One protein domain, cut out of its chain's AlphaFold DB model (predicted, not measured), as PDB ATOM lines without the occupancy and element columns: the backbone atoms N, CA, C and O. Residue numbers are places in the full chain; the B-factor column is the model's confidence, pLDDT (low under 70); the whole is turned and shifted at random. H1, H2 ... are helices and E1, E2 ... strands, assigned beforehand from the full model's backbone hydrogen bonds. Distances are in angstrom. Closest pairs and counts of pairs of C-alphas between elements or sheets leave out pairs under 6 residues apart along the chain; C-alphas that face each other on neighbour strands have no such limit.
ATOM      1  N   ASP A  60      16.359  33.872  67.026       79.62
ATOM      2  CA  ASP A  60      17.627  34.488  67.419       79.62
ATOM      3  C   ASP A  60      18.807  33.575  67.072       79.62
ATOM      4  O   ASP A  60      19.817  34.045  66.541       79.62
ATOM      5  N   ALA A  61      18.655  32.258  67.253       85.88
ATOM      6  CA  ALA A  61      19.635  31.274  66.806       85.88
ATOM      7  C   ALA A  61      19.842  31.325  65.285       85.88
ATOM      8  O   ALA A  61      20.983  31.351  64.813       85.88
ATOM      9  N   ASN A  62      18.763  31.398  64.499       88.31
ATOM     10  CA  ASN A  62      18.874  31.500  63.046       88.31
ATOM     11  C   ASN A  62      19.507  32.830  62.600       88.31
ATOM     12  O   ASN A  62      20.313  32.848  61.670       88.31
ATOM     13  N   ARG A  63      19.199  33.941  63.278       86.12
ATOM     14  CA  ARG A  63      19.834  35.242  63.021       86.12
ATOM     15  C   ARG A  63      21.334  35.194  63.298       86.12
ATOM     16  O   ARG A  63      22.118  35.558  62.424       86.12
ATOM     17  N   ALA A  64      21.733  34.683  64.461       90.38
ATOM     18  CA  ALA A  64      23.140  34.512  64.817       90.38
ATOM     19  C   ALA A  64      23.867  33.585  63.825       90.38
ATOM     20  O   ALA A  64      25.005  33.850  63.439       90.38
ATOM     21  N   CYS A  65      23.191  32.535  63.347       93.69
ATOM     22  CA  CYS A  65      23.708  31.684  62.279       93.69
ATOM     23  C   CYS A  65      23.979  32.497  61.005       93.69
ATOM     24  O   CYS A  65      25.069  32.398  60.441       93.69
ATOM     25  N   GLN A  66      23.037  33.334  60.557       92.94
ATOM     26  CA  GLN A  66      23.230  34.159  59.359       92.94
ATOM     27  C   GLN A  66      24.391  35.152  59.509       92.94
ATOM     28  O   GLN A  66      25.164  35.314  58.566       92.94
ATOM     29  N   GLU A  67      24.558  35.763  60.685       92.25
ATOM     30  CA  GLU A  67      25.668  36.684  60.981       92.25
ATOM     31  C   GLU A  67      27.041  35.999  60.881       92.25
ATOM     32  O   GLU A  67      28.009  36.602  60.415       92.25
ATOM     33  N   GLN A  68      27.122  34.720  61.253       94.44
ATOM     34  CA  GLN A  68      28.342  33.913  61.143       94.44
ATOM     35  C   GLN A  68      28.583  33.372  59.725       94.44
ATOM     36  O   GLN A  68      29.714  33.050  59.369       94.44
ATOM     37  N   ASN A  69      27.534  33.280  58.902       95.00
ATOM     38  CA  ASN A  69      27.545  32.634  57.587       95.00
ATOM     39  C   ASN A  69      27.244  33.635  56.461       95.00
ATOM     40  O   ASN A  69      26.418  33.357  55.586       95.00
ATOM     41  N   THR A  70      27.898  34.800  56.488       93.75
ATOM     42  CA  THR A  70      27.737  35.896  55.508       93.75
ATOM     43  C   THR A  70      28.526  35.688  54.215       93.75
ATOM     44  O   THR A  70      28.190  36.253  53.180       93.75
ATOM     45  N   ASN A  71      29.545  34.830  54.226       94.00
ATOM     46  CA  ASN A  71      30.430  34.563  53.089       94.00
ATOM     47  C   ASN A  71      29.867  33.552  52.069       94.00
ATOM     48  O   ASN A  71      30.623  33.055  51.236       94.00
ATOM     49  N   TYR A  72      28.568  33.255  52.112       95.25
ATOM     50  CA  TYR A  72      27.942  32.199  51.313       95.25
ATOM     51  C   TYR A  72      27.945  32.447  49.800       95.25
ATOM     52  O   TYR A  72      27.916  31.470  49.056       95.25
ATOM     53  N   ILE A  73      27.987  33.709  49.344       96.12
ATOM     54  CA  ILE A  73      28.143  34.056  47.918       96.12
ATOM     55  C   ILE A  73      29.616  33.973  47.484       96.12
ATOM     56  O   ILE A  73      29.904  33.234  46.541       96.12
ATOM     57  N   PRO A  74      30.584  34.636  48.159       94.19
ATOM     58  CA  PRO A  74      31.999  34.501  47.800       94.19
ATOM     59  C   PRO A  74      32.546  33.070  47.887       94.19
ATOM     60  O   PRO A  74      33.517  32.753  47.205       94.19
ATOM     61  N   SER A  75      31.953  32.204  48.717       89.56
ATOM     62  CA  SER A  75      32.370  30.803  48.846       89.56
ATOM     63  C   SER A  75      31.843  29.886  47.739       89.56
ATOM     64  O   SER A  75      32.198  28.709  47.723       89.56
ATOM     65  N   LEU A  76      30.968  30.367  46.847       95.75
ATOM     66  CA  LEU A  76      30.382  29.527  45.802       95.75
ATOM     67  C   LEU A  76      31.437  29.087  44.795       95.75
ATOM     68  O   LEU A  76      32.083  29.906  44.140       95.75
ATOM     69  N   LYS A  77      31.544  27.772  44.629       95.56
ATOM     70  CA  LYS A  77      32.460  27.130  43.700       95.56
ATOM     71  C   LYS A  77      31.772  25.932  43.061       95.56
ATOM     72  O   LYS A  77      31.178  25.118  43.766       95.56
ATOM     73  N   ALA A  78      31.908  25.807  41.743       96.25
ATOM     74  CA  ALA A  78      31.384  24.668  40.998       96.25
ATOM     75  C   ALA A  78      31.887  23.337  41.579       96.25
ATOM     76  O   ALA A  78      33.088  23.173  41.820       96.25
ATOM     77  N   GLY A  79      30.963  22.402  41.811       96.56
ATOM     78  CA  GLY A  79      31.260  21.104  42.419       96.56
ATOM     79  C   GLY A  79      31.245  21.097  43.950       96.56
ATOM     80  O   GLY A  79      31.517  20.042  44.525       96.56
ATOM     81  N   GLN A  80      30.991  22.243  44.598       97.31
ATOM     82  CA  GLN A  80      30.947  22.412  46.057       97.31
ATOM     83  C   GLN A  80      29.827  23.367  46.538       97.31
ATOM     84  O   GLN A  80      29.866  23.842  47.676       97.31
ATOM     85  N   TYR A  81      28.823  23.658  45.712       97.88
ATOM     86  CA  TYR A  81      27.678  24.507  46.042       97.88
ATOM     87  C   TYR A  81      26.921  24.036  47.282       97.88
ATOM     88  O   TYR A  81      26.604  24.857  48.143       97.88
ATOM     89  N   SER A  82      26.689  22.729  47.429       96.44
ATOM     90  CA  SER A  82      25.937  22.168  48.555       96.44
ATOM     91  C   SER A  82      26.689  22.270  49.886       96.44
ATOM     92  O   SER A  82      26.102  22.081  50.946       96.44
ATOM     93  N   THR A  83      27.991  22.572  49.850       95.38
ATOM     94  CA  THR A  83      28.822  22.831  51.041       95.38
ATOM     95  C   THR A  83      28.925  24.314  51.392       95.38
ATOM     96  O   THR A  83      29.601  24.675  52.353       95.38
ATOM     97  N   SER A  84      28.260  25.186  50.624       95.81
ATOM     98  CA  SER A  84      28.209  26.618  50.909       95.81
ATOM     99  C   SER A  84      27.628  26.882  52.296       95.81
ATOM    100  O   SER A  84      26.639  26.267  52.703       95.81
ATOM    101  N   ALA A  85      28.168  27.905  52.962       95.38
ATOM    102  CA  ALA A  85      27.623  28.458  54.198       95.38
ATOM    103  C   ALA A  85      26.145  28.883  54.063       95.38
ATOM    104  O   ALA A  85      25.450  29.071  55.064       95.38
ATOM    105  N   PHE A  86      25.630  29.004  52.830       97.00
ATOM    106  CA  PHE A  86      24.211  29.200  52.545       97.00
ATOM    107  C   PHE A  86      23.332  28.190  53.292       97.00
ATOM    108  O   PHE A  86      22.376  28.594  53.952       97.00
ATOM    109  N   HIS A  87      23.702  26.908  53.244       96.00
ATOM    110  CA  HIS A  87      22.889  25.794  53.737       96.00
ATOM    111  C   HIS A  87      22.942  25.588  55.258       96.00
ATOM    112  O   HIS A  87      22.239  24.724  55.775       96.00
ATOM    113  N   ASN A  88      23.730  26.386  55.983       94.75
ATOM    114  CA  ASN A  88      23.861  26.267  57.437       94.75
ATOM    115  C   ASN A  88      22.674  26.871  58.203       94.75
ATOM    116  O   ASN A  88      22.470  26.535  59.365       94.75
ATOM    117  N   CYS A  89      21.904  27.762  57.570       93.50
ATOM    118  CA  CYS A  89      20.851  28.545  58.218       93.50
ATOM    119  C   CYS A  89      19.597  28.606  57.336       93.50
ATOM    120  O   CYS A  89      19.681  28.454  56.116       93.50
ATOM    121  N   PHE A  90      18.443  28.925  57.923       92.94
ATOM    122  CA  PHE A  90      17.284  29.376  57.152       92.94
ATOM    123  C   PHE A  90      17.524  30.791  56.637       92.94
ATOM    124  O   PHE A  90      18.101  31.627  57.336       92.94
ATOM    125  N   ARG A  91      17.076  31.062  55.413       92.25
ATOM    126  CA  ARG A  91      17.469  32.246  54.643       92.25
ATOM    127  C   ARG A  91      16.276  33.145  54.350       92.25
ATOM    128  O   ARG A  91      15.161  32.665  54.157       92.25
ATOM    129  N   THR A  92      16.503  34.453  54.316       91.38
ATOM    130  CA  THR A  92      15.468  35.398  53.873       91.38
ATOM    131  C   THR A  92      15.206  35.229  52.378       91.38
ATOM    132  O   THR A  92      16.009  34.628  51.659       91.38
ATOM    133  N   ILE A  93      14.086  35.763  51.889       91.19
ATOM    134  CA  ILE A  93      13.761  35.677  50.462       91.19
ATOM    135  C   ILE A  93      14.839  36.322  49.586       91.19
ATOM    136  O   ILE A  93      15.226  35.734  48.579       91.19
ATOM    137  N   ASP A  94      15.387  37.461  50.010       91.94
ATOM    138  CA  ASP A  94      16.441  38.163  49.277       91.94
ATOM    139  C   ASP A  94      17.709  37.315  49.183       91.94
ATOM    140  O   ASP A  94      18.276  37.177  48.104       91.94
ATOM    141  N   GLN A  95      18.106  36.665  50.282       95.06
ATOM    142  CA  GLN A  95      19.258  35.760  50.297       95.06
ATOM    143  C   GLN A  95      19.025  34.525  49.415       95.06
ATOM    144  O   GLN A  95      19.954  34.039  48.773       95.06
ATOM    145  N   ILE A  96      17.795  34.003  49.374       96.06
ATOM    146  CA  ILE A  96      17.427  32.864  48.522       96.06
ATOM    147  C   ILE A  96      17.524  33.247  47.043       96.06
ATOM    148  O   ILE A  96      18.113  32.503  46.254       96.06
ATOM    149  N   VAL A  97      16.974  34.404  46.670       95.25
ATOM    150  CA  VAL A  97      17.055  34.927  45.300       95.25
ATOM    151  C   VAL A  97      18.508  35.213  44.926       95.25
ATOM    152  O   VAL A  97      18.957  34.755  43.883       95.25
ATOM    153  N   GLU A  98      19.275  35.873  45.795       96.88
ATOM    154  CA  GLU A  98      20.696  36.158  45.574       96.88
ATOM    155  C   GLU A  98      21.514  34.876  45.354       96.88
ATOM    156  O   GLU A  98      22.281  34.783  44.395       96.88
ATOM    157  N   PHE A  99      21.328  33.860  46.201       98.00
ATOM    158  CA  PHE A  99      22.025  32.581  46.076       98.00
ATOM    159  C   PHE A  99      21.681  31.866  44.770       98.00
ATOM    160  O   PHE A  99      22.572  31.425  44.046       98.00
ATOM    161  N   THR A 100      20.398  31.766  44.434       97.44
ATOM    162  CA  THR A 100      19.959  31.071  43.216       97.44
ATOM    163  C   THR A 100      20.319  31.825  41.934       97.44
ATOM    164  O   THR A 100      20.683  31.192  40.942       97.44
ATOM    165  N   ASP A 101      20.304  33.158  41.955       97.00
ATOM    166  CA  ASP A 101      20.813  33.989  40.862       97.00
ATOM    167  C   ASP A 101      22.328  33.817  40.694       97.00
ATOM    168  O   ASP A 101      22.809  33.699  39.567       97.00
ATOM    169  N   ALA A 102      23.085  33.729  41.793       98.00
ATOM    170  CA  ALA A 102      24.518  33.455  41.744       98.00
ATOM    171  C   ALA A 102      24.817  32.054  41.178       98.00
ATOM    172  O   ALA A 102      25.725  31.909  40.357       98.00
ATOM    173  N   LEU A 103      24.028  31.033  41.541       98.38
ATOM    174  CA  LEU A 103      24.127  29.703  40.927       98.38
ATOM    175  C   LEU A 103      23.857  29.756  39.419       98.38
ATOM    176  O   LEU A 103      24.605  29.151  38.649       98.38
ATOM    177  N   ALA A 104      22.829  30.493  38.986       97.94
ATOM    178  CA  ALA A 104      22.503  30.648  37.569       97.94
ATOM    179  C   ALA A 104      23.611  31.392  36.810       97.94
ATOM    180  O   ALA A 104      24.017  30.970  35.730       97.94
ATOM    181  N   ALA A 105      24.170  32.446  37.410       97.50
ATOM    182  CA  ALA A 105      25.271  33.212  36.835       97.50
ATOM    183  C   ALA A 105      26.558  32.386  36.680       97.50
ATOM    184  O   ALA A 105      27.275  32.556  35.696       97.50
ATOM    185  N   GLN A 106      26.852  31.476  37.618       97.75
ATOM    186  CA  GLN A 106      27.999  30.567  37.508       97.75
ATOM    187  C   GLN A 106      27.760  29.392  36.547       97.75
ATOM    188  O   GLN A 106      28.724  28.788  36.081       97.75
ATOM    189  N   ASN A 107      26.503  29.079  36.224       97.38
ATOM    190  CA  ASN A 107      26.120  27.950  35.373       97.38
ATOM    191  C   ASN A 107      25.208  28.387  34.206       97.38
ATOM    192  O   ASN A 107      24.142  27.794  34.016       97.38
ATOM    193  N   PRO A 108      25.596  29.386  33.389       96.19
ATOM    194  CA  PRO A 108      24.686  30.057  32.455       96.19
ATOM    195  C   PRO A 108      24.195  29.166  31.305       96.19
ATOM    196  O   PRO A 108      23.182  29.468  30.683       96.19
ATOM    197  N   THR A 109      24.897  28.070  31.005       94.81
ATOM    198  CA  THR A 109      24.485  27.093  29.983       94.81
ATOM    199  C   THR A 109      23.592  25.983  30.532       94.81
ATOM    200  O   THR A 109      23.053  25.217  29.746       94.81
ATOM    201  N   LEU A 110      23.475  25.859  31.861       96.75
ATOM    202  CA  LEU A 110      22.745  24.774  32.521       96.75
ATOM    203  C   LEU A 110      21.516  25.279  33.269       96.75
ATOM    204  O   LEU A 110      20.470  24.642  33.206       96.75
ATOM    205  N   LEU A 111      21.637  26.397  33.989       98.19
ATOM    206  CA  LEU A 111      20.617  26.897  34.904       98.19
ATOM    207  C   LEU A 111      20.103  28.265  34.451       98.19
ATOM    208  O   LEU A 111      20.844  29.242  34.410       98.19
ATOM    209  N   THR A 112      18.809  28.346  34.150       97.31
ATOM    210  CA  THR A 112      18.148  29.583  33.711       97.31
ATOM    211  C   THR A 112      17.000  29.946  34.643       97.31
ATOM    212  O   THR A 112      16.119  29.125  34.903       97.31
ATOM    213  N   ARG A 113      16.969  31.197  35.115       97.50
ATOM    214  CA  ARG A 113      15.834  31.742  35.868       97.50
ATOM    215  C   ARG A 113      14.710  32.166  34.927       97.50
ATOM    216  O   ARG A 113      14.958  32.777  33.891       97.50
ATOM    217  N   PHE A 114      13.469  31.920  35.324       96.44
ATOM    218  CA  PHE A 114      12.283  32.395  34.619       96.44
ATOM    219  C   PHE A 114      11.181  32.797  35.606       96.44
ATOM    220  O   PHE A 114      11.131  32.332  36.745       96.44
ATOM    221  N   ALA A 115      10.302  33.701  35.182       96.69
ATOM    222  CA  ALA A 115       9.118  34.065  35.950       96.69
ATOM    223  C   ALA A 115       7.994  33.062  35.661       96.69
ATOM    224  O   ALA A 115       7.661  32.830  34.501       96.69
ATOM    225  N   ILE A 116       7.412  32.487  36.712       94.62
ATOM    226  CA  ILE A 116       6.293  31.543  36.598       94.62
ATOM    227  C   ILE A 116       4.966  32.290  36.616       94.62
ATOM    228  O   ILE A 116       4.095  32.037  35.791       94.62
ATOM    229  N   SER A 117       4.795  33.178  37.595       94.88
ATOM    230  CA  SER A 117       3.547  33.903  37.816       94.88
ATOM    231  C   SER A 117       3.766  35.105  38.742       94.88
ATOM    232  O   SER A 117       4.887  35.387  39.181       94.88
ATOM    233  N   LYS A 118       2.674  35.804  39.040       95.75
ATOM    234  CA  LYS A 118       2.566  36.844  40.057       95.75
ATOM    235  C   LYS A 118       1.688  36.362  41.209       95.75
ATOM    236  O   LYS A 118       0.711  35.650  40.987       95.75
ATOM    237  N   THR A 119       2.038  36.745  42.428       94.69
ATOM    238  CA  THR A 119       1.213  36.517  43.617       94.69
ATOM    239  C   THR A 119       0.088  37.547  43.739       94.69
ATOM    240  O   THR A 119      -0.020  38.469  42.925       94.69
ATOM    241  N   TYR A 120      -0.740  37.420  44.782       93.81
ATOM    242  CA  TYR A 120      -1.815  38.369  45.076       93.81
ATOM    243  C   TYR A 120      -1.276  39.782  45.351       93.81
ATOM    244  O   TYR A 120      -1.858  40.763  44.895       93.81
ATOM    245  N   TRP A 121      -0.124  39.900  46.016       94.12
ATOM    246  CA  TRP A 121       0.569  41.175  46.237       94.12
ATOM    247  C   TRP A 121       1.512  41.581  45.101       94.12
ATOM    248  O   TRP A 121       2.350  42.461  45.275       94.12
ATOM    249  N   ASN A 122       1.366  40.974  43.919       94.75
ATOM    250  CA  ASN A 122       2.135  41.284  42.713       94.75
ATOM    251  C   ASN A 122       3.648  40.975  42.802       94.75
ATOM    252  O   ASN A 122       4.447  41.443  41.979       94.75
ATOM    253  N   ASN A 123       4.052  40.118  43.745       94.50
ATOM    254  CA  ASN A 123       5.412  39.590  43.802       94.50
ATOM    255  C   ASN A 123       5.614  38.521  42.724       94.50
ATOM    256  O   ASN A 123       4.699  37.770  42.389       94.50
ATOM    257  N   THR A 124       6.809  38.454  42.138       96.00
ATOM    258  CA  THR A 124       7.119  37.435  41.124       96.00
ATOM    259  C   THR A 124       7.449  36.105  41.788       96.00
ATOM    260  O   THR A 124       8.309  36.053  42.662       96.00
ATOM    261  N   ILE A 125       6.833  35.022  41.311       96.44
ATOM    262  CA  ILE A 125       7.258  33.656  41.627       96.44
ATOM    263  C   ILE A 125       8.334  33.260  40.615       96.44
ATOM    264  O   ILE A 125       8.058  33.192  39.412       96.44
ATOM    265  N   TYR A 126       9.551  33.013  41.094       97.06
ATOM    266  CA  TYR A 126      10.670  32.591  40.253       97.06
ATOM    267  C   TYR A 126      10.813  31.071  40.216       97.06
ATOM    268  O   TYR A 126      10.721  30.392  41.239       97.06
ATOM    269  N   GLY A 127      11.063  30.561  39.014       97.38
ATOM    270  CA  GLY A 127      11.494  29.196  38.765       97.38
ATOM    271  C   GLY A 127      12.898  29.165  38.178       97.38
ATOM    272  O   GLY A 127      13.352  30.129  37.557       97.38
ATOM    273  N   TYR A 128      13.564  28.031  38.347       98.19
ATOM    274  CA  TYR A 128      14.907  27.776  37.846       98.19
ATOM    275  C   TYR A 128      14.882  26.486  37.033       98.19
ATOM    276  O   TYR A 128      14.593  25.411  37.560       98.19
ATOM    277  N   LYS A 129      15.125  26.612  35.729       97.88
ATOM    278  CA  LYS A 129      15.201  25.490  34.798       97.88
ATOM    279  C   LYS A 129      16.649  25.026  34.725       97.88
ATOM    280  O   LYS A 129      17.499  25.799  34.292       97.88
ATOM    281  N   LEU A 130      16.898  23.781  35.111       98.25
ATOM    282  CA  LEU A 130      18.157  23.080  34.908       98.25
ATOM    283  C   LEU A 130      17.997  22.122  33.725       98.25
ATOM    284  O   LEU A 130      17.128  21.250  33.741       98.25
ATOM    285  N   SER A 131      18.809  22.300  32.690       96.88
ATOM    286  CA  SER A 131      18.717  21.535  31.448       96.88
ATOM    287  C   SER A 131      20.107  21.313  30.860       96.88
ATOM    288  O   SER A 131      20.929  22.230  30.859       96.88
ATOM    289  N   LYS A 132      20.385  20.093  30.389       92.94
ATOM    290  CA  LYS A 132      21.641  19.755  29.711       92.94
ATOM    291  C   LYS A 132      21.476  19.830  28.195       92.94
ATOM    292  O   LYS A 132      20.410  19.555  27.647       92.94
ATOM    293  N   ASP A 133      22.561  20.183  27.511       85.94
ATOM    294  CA  ASP A 133      22.660  20.212  26.050       85.94
ATOM    295  C   ASP A 133      21.521  20.999  25.370       85.94
ATOM    296  O   ASP A 133      21.410  22.211  25.540       85.94
ATOM    297  N   LYS A 134      20.686  20.331  24.562       86.00
ATOM    298  CA  LYS A 134      19.547  20.943  23.850       86.00
ATOM    299  C   LYS A 134      18.224  20.826  24.620       86.00
ATOM    300  O   LYS A 134      17.187  21.228  24.092       86.00
ATOM    301  N   GLY A 135      18.271  20.293  25.836       88.50
ATOM    302  CA  GLY A 135      17.122  19.963  26.664       88.50
ATOM    303  C   GLY A 135      16.428  18.662  26.283       88.50
ATOM    304  O   GLY A 135      16.654  18.080  25.217       88.50
ATOM    305  N   HIS A 136      15.576  18.206  27.194       93.62
ATOM    306  CA  HIS A 136      14.887  16.922  27.112       93.62
ATOM    307  C   HIS A 136      13.400  17.089  26.777       93.62
ATOM    308  O   HIS A 136      12.789  18.128  27.018       93.62
ATOM    309  N   SER A 137      12.788  16.035  26.224       92.88
ATOM    310  CA  SER A 137      11.344  16.020  25.919       92.88
ATOM    311  C   SER A 137      10.464  15.828  27.159       92.88
ATOM    312  O   SER A 137       9.272  16.129  27.125       92.88
ATOM    313  N   GLN A 138      11.050  15.330  28.250       96.50
ATOM    314  CA  GLN A 138      10.385  15.112  29.527       96.50
ATOM    315  C   GLN A 138      10.952  16.052  30.586       96.50
ATOM    316  O   GLN A 138      12.098  16.502  30.511       96.50
ATOM    317  N   SER A 139      10.132  16.353  31.589       97.06
ATOM    318  CA  SER A 139      10.506  17.281  32.646       97.06
ATOM    319  C   SER A 139      10.035  16.806  34.010       97.06
ATOM    320  O   SER A 139       8.964  16.211  34.130       97.06
ATOM    321  N   LEU A 140      10.822  17.122  35.036       97.81
ATOM    322  CA  LEU A 140      10.456  16.931  36.435       97.81
ATOM    323  C   LEU A 140      10.289  18.294  37.097       97.81
ATOM    324  O   LEU A 140      11.120  19.186  36.933       97.81
ATOM    325  N   TYR A 141       9.197  18.450  37.838       97.12
ATOM    326  CA  TYR A 141       8.845  19.690  38.512       97.12
ATOM    327  C   TYR A 141       8.931  19.511  40.025       97.12
ATOM    328  O   TYR A 141       8.238  18.673  40.602       97.12
ATOM    329  N   PHE A 142       9.766  20.329  40.658       97.06
ATOM    330  CA  PHE A 142       9.974  20.367  42.096       97.06
ATOM    331  C   PHE A 142       9.527  21.729  42.610       97.06
ATOM    332  O   PHE A 142      10.004  22.768  42.151       97.06
ATOM    333  N   GLN A 143       8.634  21.728  43.593       95.44
ATOM    334  CA  GLN A 143       8.200  22.941  44.275       95.44
ATOM    335  C   GLN A 143       8.304  22.776  45.782       95.44
ATOM    336  O   GLN A 143       8.168  21.668  46.303       95.44
ATOM    337  N   ALA A 144       8.477  23.892  46.474       94.88
ATOM    338  CA  ALA A 144       8.433  23.940  47.924       94.88
ATOM    339  C   ALA A 144       7.646  25.153  48.421       94.88
ATOM    340  O   ALA A 144       7.375  26.100  47.682       94.88
ATOM    341  N   GLN A 145       7.308  25.112  49.713       90.94
ATOM    342  CA  GLN A 145       6.797  26.261  50.455       90.94
ATOM    343  C   GLN A 145       5.449  26.786  49.940       90.94
ATOM    344  O   GLN A 145       5.239  27.989  49.760       90.94
ATOM    345  N   LEU A 146       4.509  25.856  49.740       91.31
ATOM    346  CA  LEU A 146       3.086  26.175  49.602       91.31
ATOM    347  C   LEU A 146       2.538  26.747  50.921       91.31
ATOM    348  O   LEU A 146       1.803  27.736  50.926       91.31
ATOM    349  N   HIS A 147       2.979  26.185  52.050       90.25
ATOM    350  CA  HIS A 147       2.757  26.747  53.378       90.25
ATOM    351  C   HIS A 147       3.960  27.592  53.814       90.25
ATOM    352  O   HIS A 147       5.094  27.118  53.841       90.25
ATOM    353  N   ALA A 148       3.707  28.839  54.215       85.25
ATOM    354  CA  ALA A 148       4.751  29.815  54.543       85.25
ATOM    355  C   ALA A 148       5.665  29.425  55.722       85.25
ATOM    356  O   ALA A 148       6.799  29.888  55.797       85.25
ATOM    357  N   ARG A 149       5.178  28.579  56.637       83.31
ATOM    358  CA  ARG A 149       5.887  28.152  57.859       83.31
ATOM    359  C   ARG A 149       6.808  26.940  57.670       83.31
ATOM    360  O   ARG A 149       7.487  26.537  58.604       83.31
ATOM    361  N   GLU A 150       6.813  26.321  56.492       88.44
ATOM    362  CA  GLU A 150       7.588  25.103  56.211       88.44
ATOM    363  C   GLU A 150       8.979  25.450  55.651       88.44
ATOM    364  O   GLU A 150       9.327  25.074  54.533       88.44
ATOM    365  N   TRP A 151       9.789  26.195  56.411       89.25
ATOM    366  CA  TRP A 151      11.076  26.729  55.927       89.25
ATOM    367  C   TRP A 151      12.072  25.646  55.516       89.25
ATOM    368  O   TRP A 151      12.825  25.824  54.558       89.25
ATOM    369  N   THR A 152      12.027  24.482  56.167       92.56
ATOM    370  CA  THR A 152      12.831  23.315  55.787       92.56
ATOM    371  C   THR A 152      12.578  22.881  54.349       92.56
ATOM    372  O   THR A 152      13.523  22.477  53.682       92.56
ATOM    373  N   ALA A 153      11.357  23.033  53.824       94.62
ATOM    374  CA  ALA A 153      11.061  22.672  52.440       94.62
ATOM    375  C   ALA A 153      11.879  23.516  51.445       94.62
ATOM    376  O   ALA A 153      12.397  22.976  50.466       94.62
ATOM    377  N   VAL A 154      12.046  24.815  51.725       95.31
ATOM    378  CA  VAL A 154      12.860  25.735  50.913       95.31
ATOM    379  C   VAL A 154      14.339  25.362  50.992       95.31
ATOM    380  O   VAL A 154      15.018  25.266  49.970       95.31
ATOM    381  N   SER A 155      14.846  25.102  52.198       95.69
ATOM    382  CA  SER A 155      16.240  24.691  52.383       95.69
ATOM    383  C   SER A 155      16.540  23.376  51.657       95.69
ATOM    384  O   SER A 155      17.566  23.266  50.988       95.69
ATOM    385  N   SER A 156      15.629  22.399  51.731       96.62
ATOM    386  CA  SER A 156      15.785  21.095  51.082       96.62
ATOM    387  C   SER A 156      15.813  21.202  49.561       96.62
ATOM    388  O   SER A 156      16.717  20.649  48.943       96.62
ATOM    389  N   ILE A 157      14.876  21.931  48.948       97.88
ATOM    390  CA  ILE A 157      14.836  22.052  47.483       97.88
ATOM    391  C   ILE A 157      16.062  22.797  46.933       97.88
ATOM    392  O   ILE A 157      16.597  22.413  45.894       97.88
ATOM    393  N   LEU A 158      16.551  23.816  47.648       98.06
ATOM    394  CA  LEU A 158      17.765  24.543  47.273       98.06
ATOM    395  C   LEU A 158      19.018  23.686  47.442       98.06
ATOM    396  O   LEU A 158      19.905  23.737  46.593       98.06
ATOM    397  N   PHE A 159      19.082  22.877  48.503       98.25
ATOM    398  CA  PHE A 159      20.155  21.904  48.680       98.25
ATOM    399  C   PHE A 159      20.142  20.859  47.563       98.25
ATOM    400  O   PHE A 159      21.182  20.599  46.973       98.25
ATOM    401  N   SER A 160      18.972  20.324  47.193       98.25
ATOM    402  CA  SER A 160      18.854  19.382  46.072       98.25
ATOM    403  C   SER A 160      19.330  19.988  44.750       98.25
ATOM    404  O   SER A 160      20.085  19.337  44.030       98.25
ATOM    405  N   LEU A 161      18.945  21.233  44.446       98.50
ATOM    406  CA  LEU A 161      19.437  21.946  43.264       98.50
ATOM    407  C   LEU A 161      20.969  22.090  43.293       98.50
ATOM    408  O   LEU A 161      21.633  21.755  42.312       98.50
ATOM    409  N   ALA A 162      21.529  22.547  44.416       98.31
ATOM    410  CA  ALA A 162      22.970  22.714  44.590       98.31
ATOM    411  C   ALA A 162      23.732  21.383  44.454       98.31
ATOM    412  O   ALA A 162      24.723  21.319  43.733       98.31
ATOM    413  N   SER A 163      23.240  20.305  45.071       98.31
ATOM    414  CA  SER A 163      23.842  18.972  44.975       98.31
ATOM    415  C   SER A 163      23.811  18.410  43.555       98.31
ATOM    416  O   SER A 163      24.788  17.807  43.122       98.31
ATOM    417  N   ILE A 164      22.731  18.632  42.799       98.38
ATOM    418  CA  ILE A 164      22.664  18.204  41.394       98.38
ATOM    419  C   ILE A 164      23.678  18.978  40.547       98.38
ATOM    420  O   ILE A 164      24.386  18.375  39.744       98.38
ATOM    421  N   LEU A 165      23.794  20.296  40.739       98.31
ATOM    422  CA  LEU A 165      24.824  21.096  40.065       98.31
ATOM    423  C   LEU A 165      26.236  20.624  40.428       98.31
ATOM    424  O   LEU A 165      27.106  20.564  39.559       98.31
ATOM    425  N   ASP A 166      26.458  20.249  41.688       98.44
ATOM    426  CA  ASP A 166      27.739  19.715  42.135       98.44
ATOM    427  C   ASP A 166      28.070  18.385  41.478       98.44
ATOM    428  O   ASP A 166      29.192  18.190  41.008       98.44
ATOM    429  N   ASP A 167      27.109  17.473  41.411       98.56
ATOM    430  CA  ASP A 167      27.299  16.186  40.759       98.56
ATOM    431  C   ASP A 167      27.544  16.357  39.250       98.56
ATOM    432  O   ASP A 167      28.452  15.716  38.717       98.56
ATOM    433  N   ILE A 168      26.867  17.303  38.584       97.56
ATOM    434  CA  ILE A 168      27.145  17.657  37.181       97.56
ATOM    435  C   ILE A 168      28.578  18.182  37.015       97.56
ATOM    436  O   ILE A 168      29.318  17.686  36.160       97.56
ATOM    437  N   ALA A 169      29.003  19.149  37.834       97.62
ATOM    438  CA  ALA A 169      30.354  19.715  37.773       97.62
ATOM    439  C   ALA A 169      31.439  18.656  38.043       97.62
ATOM    440  O   ALA A 169      32.509  18.672  37.428       97.62
ATOM    441  N   ASN A 170      31.133  17.689  38.910       97.94
ATOM    442  CA  ASN A 170      31.992  16.556  39.241       97.94
ATOM    443  C   ASN A 170      31.828  15.353  38.287       97.94
ATOM    444  O   ASN A 170      32.409  14.298  38.543       97.94
ATOM    445  N   LYS A 171      31.091  15.505  37.177       97.12
ATOM    446  CA  LYS A 171      30.889  14.485  36.128       97.12
ATOM    447  C   LYS A 171      30.247  13.185  36.626       97.12
ATOM    448  O   LYS A 171      30.571  12.101  36.139       97.12
ATOM    449  N   LYS A 172      29.342  13.285  37.592       97.94
ATOM    450  CA  LYS A 172      28.515  12.172  38.058       97.94
ATOM    451  C   LYS A 172      27.151  12.193  37.358       97.94
ATOM    452  O   LYS A 172      26.696  13.267  36.962       97.94
ATOM    453  N   PRO A 173      26.502  11.028  37.206       97.12
ATOM    454  CA  PRO A 173      25.175  10.956  36.615       97.12
ATOM    455  C   PRO A 173      24.129  11.614  37.522       97.12
ATOM    456  O   PRO A 173      24.193  11.487  38.746       97.12
ATOM    457  N   THR A 174      23.148  12.283  36.924       97.12
ATOM    458  CA  THR A 174      22.048  12.951  37.633       97.12
ATOM    459  C   THR A 174      20.728  12.782  36.886       97.12
ATOM    460  O   THR A 174      20.700  12.425  35.712       97.12
ATOM    461  N   ALA A 175      19.607  13.120  37.529       95.12
ATOM    462  CA  ALA A 175      18.310  13.162  36.846       95.12
ATOM    463  C   ALA A 175      18.286  14.132  35.644       95.12
ATOM    464  O   ALA A 175      17.465  13.968  34.746       95.12
ATOM    465  N   ALA A 176      19.197  15.111  35.607       96.38
ATOM    466  CA  ALA A 176      19.306  16.066  34.510       96.38
ATOM    467  C   ALA A 176      19.910  15.474  33.227       96.38
ATOM    468  O   ALA A 176      19.976  16.171  32.222       96.38
ATOM    469  N   ASP A 177      20.381  14.222  33.262       96.06
ATOM    470  CA  ASP A 177      20.828  13.501  32.066       96.06
ATOM    471  C   ASP A 177      19.650  13.003  31.212       96.06
ATOM    472  O   ASP A 177      19.825  12.733  30.029       96.06
ATOM    473  N   GLU A 178      18.456  12.895  31.804       95.88
ATOM    474  CA  GLU A 178      17.259  12.337  31.158       95.88
ATOM    475  C   GLU A 178      16.078  13.325  31.131       95.88
ATOM    476  O   GLU A 178      15.197  13.224  30.274       95.88
ATOM    477  N   TYR A 179      16.046  14.291  32.055       98.00
ATOM    478  CA  TYR A 179      14.925  15.212  32.242       98.00
ATOM    479  C   TYR A 179      15.384  16.667  32.338       98.00
ATOM    480  O   TYR A 179      16.376  16.982  32.989       98.00
ATOM    481  N   ASP A 180      14.573  17.582  31.807       97.88
ATOM    482  CA  ASP A 180      14.651  18.989  32.199       97.88
ATOM    483  C   ASP A 180      14.080  19.139  33.619       97.88
ATOM    484  O   ASP A 180      12.933  18.767  33.884       97.88
ATOM    485  N   LEU A 181      14.854  19.692  34.548       98.38
ATOM    486  CA  LEU A 181      14.439  19.842  35.941       98.38
ATOM    487  C   LEU A 181      13.998  21.283  36.200       98.38
ATOM    488  O   LEU A 181      14.730  22.229  35.919       98.38
ATOM    489  N   TYR A 182      12.813  21.461  36.771       98.25
ATOM    490  CA  TYR A 182      12.271  22.767  37.127       98.25
ATOM    491  C   TYR A 182      12.160  22.877  38.640       98.25
ATOM    492  O   TYR A 182      11.417  22.124  39.263       98.25
ATOM    493  N   PHE A 183      12.874  23.836  39.219       98.38
ATOM    494  CA  PHE A 183      12.871  24.107  40.651       98.38
ATOM    495  C   PHE A 183      12.119  25.399  40.945       98.38
ATOM    496  O   PHE A 183      12.429  26.446  40.376       98.38
ATOM    497  N   VAL A 184      11.156  25.336  41.860       97.88
ATOM    498  CA  VAL A 184      10.375  26.487  42.333       97.88
ATOM    499  C   VAL A 184      10.483  26.561  43.852       97.88
ATOM    500  O   VAL A 184       9.675  25.951  44.557       97.88
ATOM    501  N   PRO A 185      11.504  27.261  44.380       96.75
ATOM    502  CA  PRO A 185      11.808  27.204  45.806       96.75
ATOM    503  C   PRO A 185      10.712  27.785  46.705       96.75
ATOM    504  O   PRO A 185      10.505  27.300  47.811       96.75
ATOM    505  N   ILE A 186      10.016  28.819  46.227       96.12
ATOM    506  CA  ILE A 186       9.046  29.597  47.003       96.12
ATOM    507  C   ILE A 186       7.816  29.842  46.124       96.12
ATOM    508  O   ILE A 186       7.784  30.809  45.365       96.12
ATOM    509  N   VAL A 187       6.789  28.987  46.209       95.31
ATOM    510  CA  VAL A 187       5.511  29.273  45.518       95.31
ATOM    511  C   VAL A 187       4.664  30.304  46.268       95.31
ATOM    512  O   VAL A 187       4.058  31.172  45.643       95.31
ATOM    513  N   ASN A 188       4.641  30.266  47.603       94.81
ATOM    514  CA  ASN A 188       3.905  31.228  48.427       94.81
ATOM    515  C   ASN A 188       4.808  32.393  48.870       94.81
ATOM    516  O   ASN A 188       5.183  32.492  50.039       94.81
ATOM    517  N   VAL A 189       5.193  33.251  47.920       94.31
ATOM    518  CA  VAL A 189       6.093  34.394  48.172       94.31
ATOM    519  C   VAL A 189       5.504  35.357  49.207       94.31
ATOM    520  O   VAL A 189       6.176  35.690  50.179       94.31
ATOM    521  N   ASP A 190       4.236  35.745  49.046       92.62
ATOM    522  CA  ASP A 190       3.569  36.695  49.948       92.62
ATOM    523  C   ASP A 190       3.520  36.168  51.383       92.62
ATOM    524  O   ASP A 190       3.850  36.888  52.322       92.62
ATOM    525  N   GLY A 191       3.149  34.896  51.555       89.75
ATOM    526  CA  GLY A 191       3.091  34.269  52.868       89.75
ATOM    527  C   GLY A 191       4.465  34.174  53.526       89.75
ATOM    528  O   GLY A 191       4.565  34.377  54.733       89.75
ATOM    529  N   TYR A 192       5.522  33.901  52.757       87.94
ATOM    530  CA  TYR A 192       6.883  33.861  53.295       87.94
ATOM    531  C   TYR A 192       7.349  35.229  53.782       87.94
ATOM    532  O   TYR A 192       7.850  35.332  54.898       87.94
ATOM    533  N   ILE A 193       7.124  36.279  52.980       85.06
ATOM    534  CA  ILE A 193       7.433  37.665  53.354       85.06
ATOM    535  C   ILE A 193       6.674  38.035  54.629       85.06
ATOM    536  O   ILE A 193       7.295  38.412  55.616       85.06
ATOM    537  N   GLN A 194       5.351  37.827  54.650       82.19
ATOM    538  CA  GLN A 194       4.529  38.107  55.830       82.19
ATOM    539  C   GLN A 194       5.018  37.380  57.068       82.19
ATOM    540  O   GLN A 194       5.077  37.973  58.137       82.19
ATOM    541  N   HIS A 195       5.323  36.090  56.949       74.88
ATOM    542  CA  HIS A 195       5.719  35.306  58.105       74.88
ATOM    543  C   HIS A 195       7.067  35.782  58.650       74.88
ATOM    544  O   HIS A 195       7.194  35.981  59.854       74.88
ATOM    545  N   MET A 196       8.037  36.049  57.774       72.00
ATOM    546  CA  MET A 196       9.346  36.571  58.171       72.00
ATOM    547  C   MET A 196       9.261  37.979  58.773       72.00
ATOM    548  O   MET A 196       9.879  38.244  59.806       72.00
ATOM    549  N   ASP A 197       8.462  38.867  58.179       71.88
ATOM    550  CA  ASP A 197       8.278  40.234  58.669       71.88
ATOM    551  C   ASP A 197       7.491  40.279  59.977       71.88
ATOM    552  O   ASP A 197       7.884  40.991  60.901       71.88
ATOM    553  N   ALA A 198       6.422  39.487  60.096       67.81
ATOM    554  CA  ALA A 198       5.636  39.395  61.321       67.81
ATOM    555  C   ALA A 198       6.480  38.872  62.488       67.81
ATOM    556  O   ALA A 198       6.380  39.396  63.596       67.81
ATOM    557  N   LEU A 199       7.352  37.885  62.246       65.12
ATOM    558  CA  LEU A 199       8.280  37.382  63.260       65.12
ATOM    559  C   LEU A 199       9.309  38.442  63.669       65.12
ATOM    560  O   LEU A 199       9.548  38.637  64.860       65.12
ATOM    561  N   ARG A 200       9.882  39.173  62.703       66.75
ATOM    562  CA  ARG A 200      10.803  40.280  62.992       66.75
ATOM    563  C   ARG A 200      10.119  41.364  63.827       66.75
ATOM    564  O   ARG A 200      10.675  41.802  64.831       66.75
TER     565      ARG A 200
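Overview. This is residues 60 to 200 of the 260 residues of the protein "Peptidase_M14 domain-containing protein" of Aphanomyces astaci (UniProt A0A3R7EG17). Look for a strongly twisted, curled sheet of four strands with two long helices, H3 and H4, side by side over one face, while the other face is bare. H1, the long link after it and H2 lie beyond these two helices, on the side away from the sheet, and H5, which follows E4 in the chain, leads off past the sheet and only grazes the sheet with its residues 189 to 190. The printed part has 141 residues with five named helices and four named strands, in the order H1, H2, H3, E1, E2, E3, H4, E4, H5. The sheet runs E1, E2, E4, E3 and is mixed, and the class is mixed, helices and strands. The whole is compact, with a radius of gyration of the C-alphas of 15.0 A and spans of 44 by 34 by 21 A.

Along the chain. Find C-alpha 60 at (17.627, 34.488, 67.419); there H1 begins, residues 60 to 68, 12.4 A long. Residues 69 to 84 hold no named element, and then comes the short H2, residues 85 to 88. From C-alpha 93 at (13.761, 35.677, 50.462), H3 runs through residues 93 to 106, 19.9 A long. E1 follows with residues 111 to 118, 21.2 A, and E2 with residues 124 to 130, 19.1 A. E3 takes residues 139 to 143, 13.1 A. H4 is the longest helix, residues 151 to 169, 27.4 A. Next look for E4, residues 180 to 184, 13.3 A. H5, residues 189 to 200, is 16.6 A long and ends with C-alpha 200 at (10.803, 40.280, 62.992).

Arrangement. Begin with the sheet, whose edge strands are E1 and E3. E1 and E2 form a hairpin, antiparallel at 152 degrees; look at N 112 and O 129, within hydrogen-bond range at 2.9 A, and N 129 and O 112 at 2.8 A. E2 and E4 are antiparallel too, at 152 degrees, with N 128 and O 183 at 2.8 A. E4 and E3 are parallel at 14 degrees, with N 142 and O 182 at 2.8 A. E3, H4 and E4 make a strand-helix-strand unit, two parallel neighbour strands with a helix between, and its crossover is right-handed. H3 and H4 lie on the same face of the sheet, giving two layers, one of strands and one of helices. H3 has a height over the sheet of 9.0 A, lies over E1 and runs along it, at 3 degrees on the local plane; their closest C-alphas are those of Ala 104 and Leu 111, 5.0 A apart. H4, at a height of 10.0 A, lies over E2 and E4 and runs along the strands, at 26 degrees to E4 on the local plane; the closest C-alphas of H4 and E4 are those of Leu 161 and Phe 183, 7.4 A apart. H3 and H4 are close but not clearly touching, at a shallow tilt of 8 degrees, the same way; their closest C-alphas, of Leu 103 and Ala 162, are 8.0 A apart. H2 is close to H4 but not clearly touching, its closest C-alphas being His 87 and Ser 155 at 6.9 A. H1 is likewise close to H2 but not clearly touching, with Cys 65 and Asn 88 at 7.3 A between C-alphas. H5 is close to H3 but not clearly touching, at a steep tilt of 53 degrees, opposite ways; the closest C-alphas are those of Ile 93 and Ile 193, 7.2 A apart. H1 and H3 are apart, and so are H4 and H5. In H1, H3, H4 and H5 every O i to N i+4 pair is within hydrogen-bond range; H2 is too short for such a pair.

Size, cuts and confidence. The two C-alphas farthest apart are those of Asp 60 and Ser 137, at 45.9 A, while the first and last printed C-alphas are 10.0 A apart. The printed part has no cut. The link from H1 to H2, 16 residues, is long. The mean pLDDT of the printed part is 93.7, and residues 198 to 200, which belong to H5, are under 70.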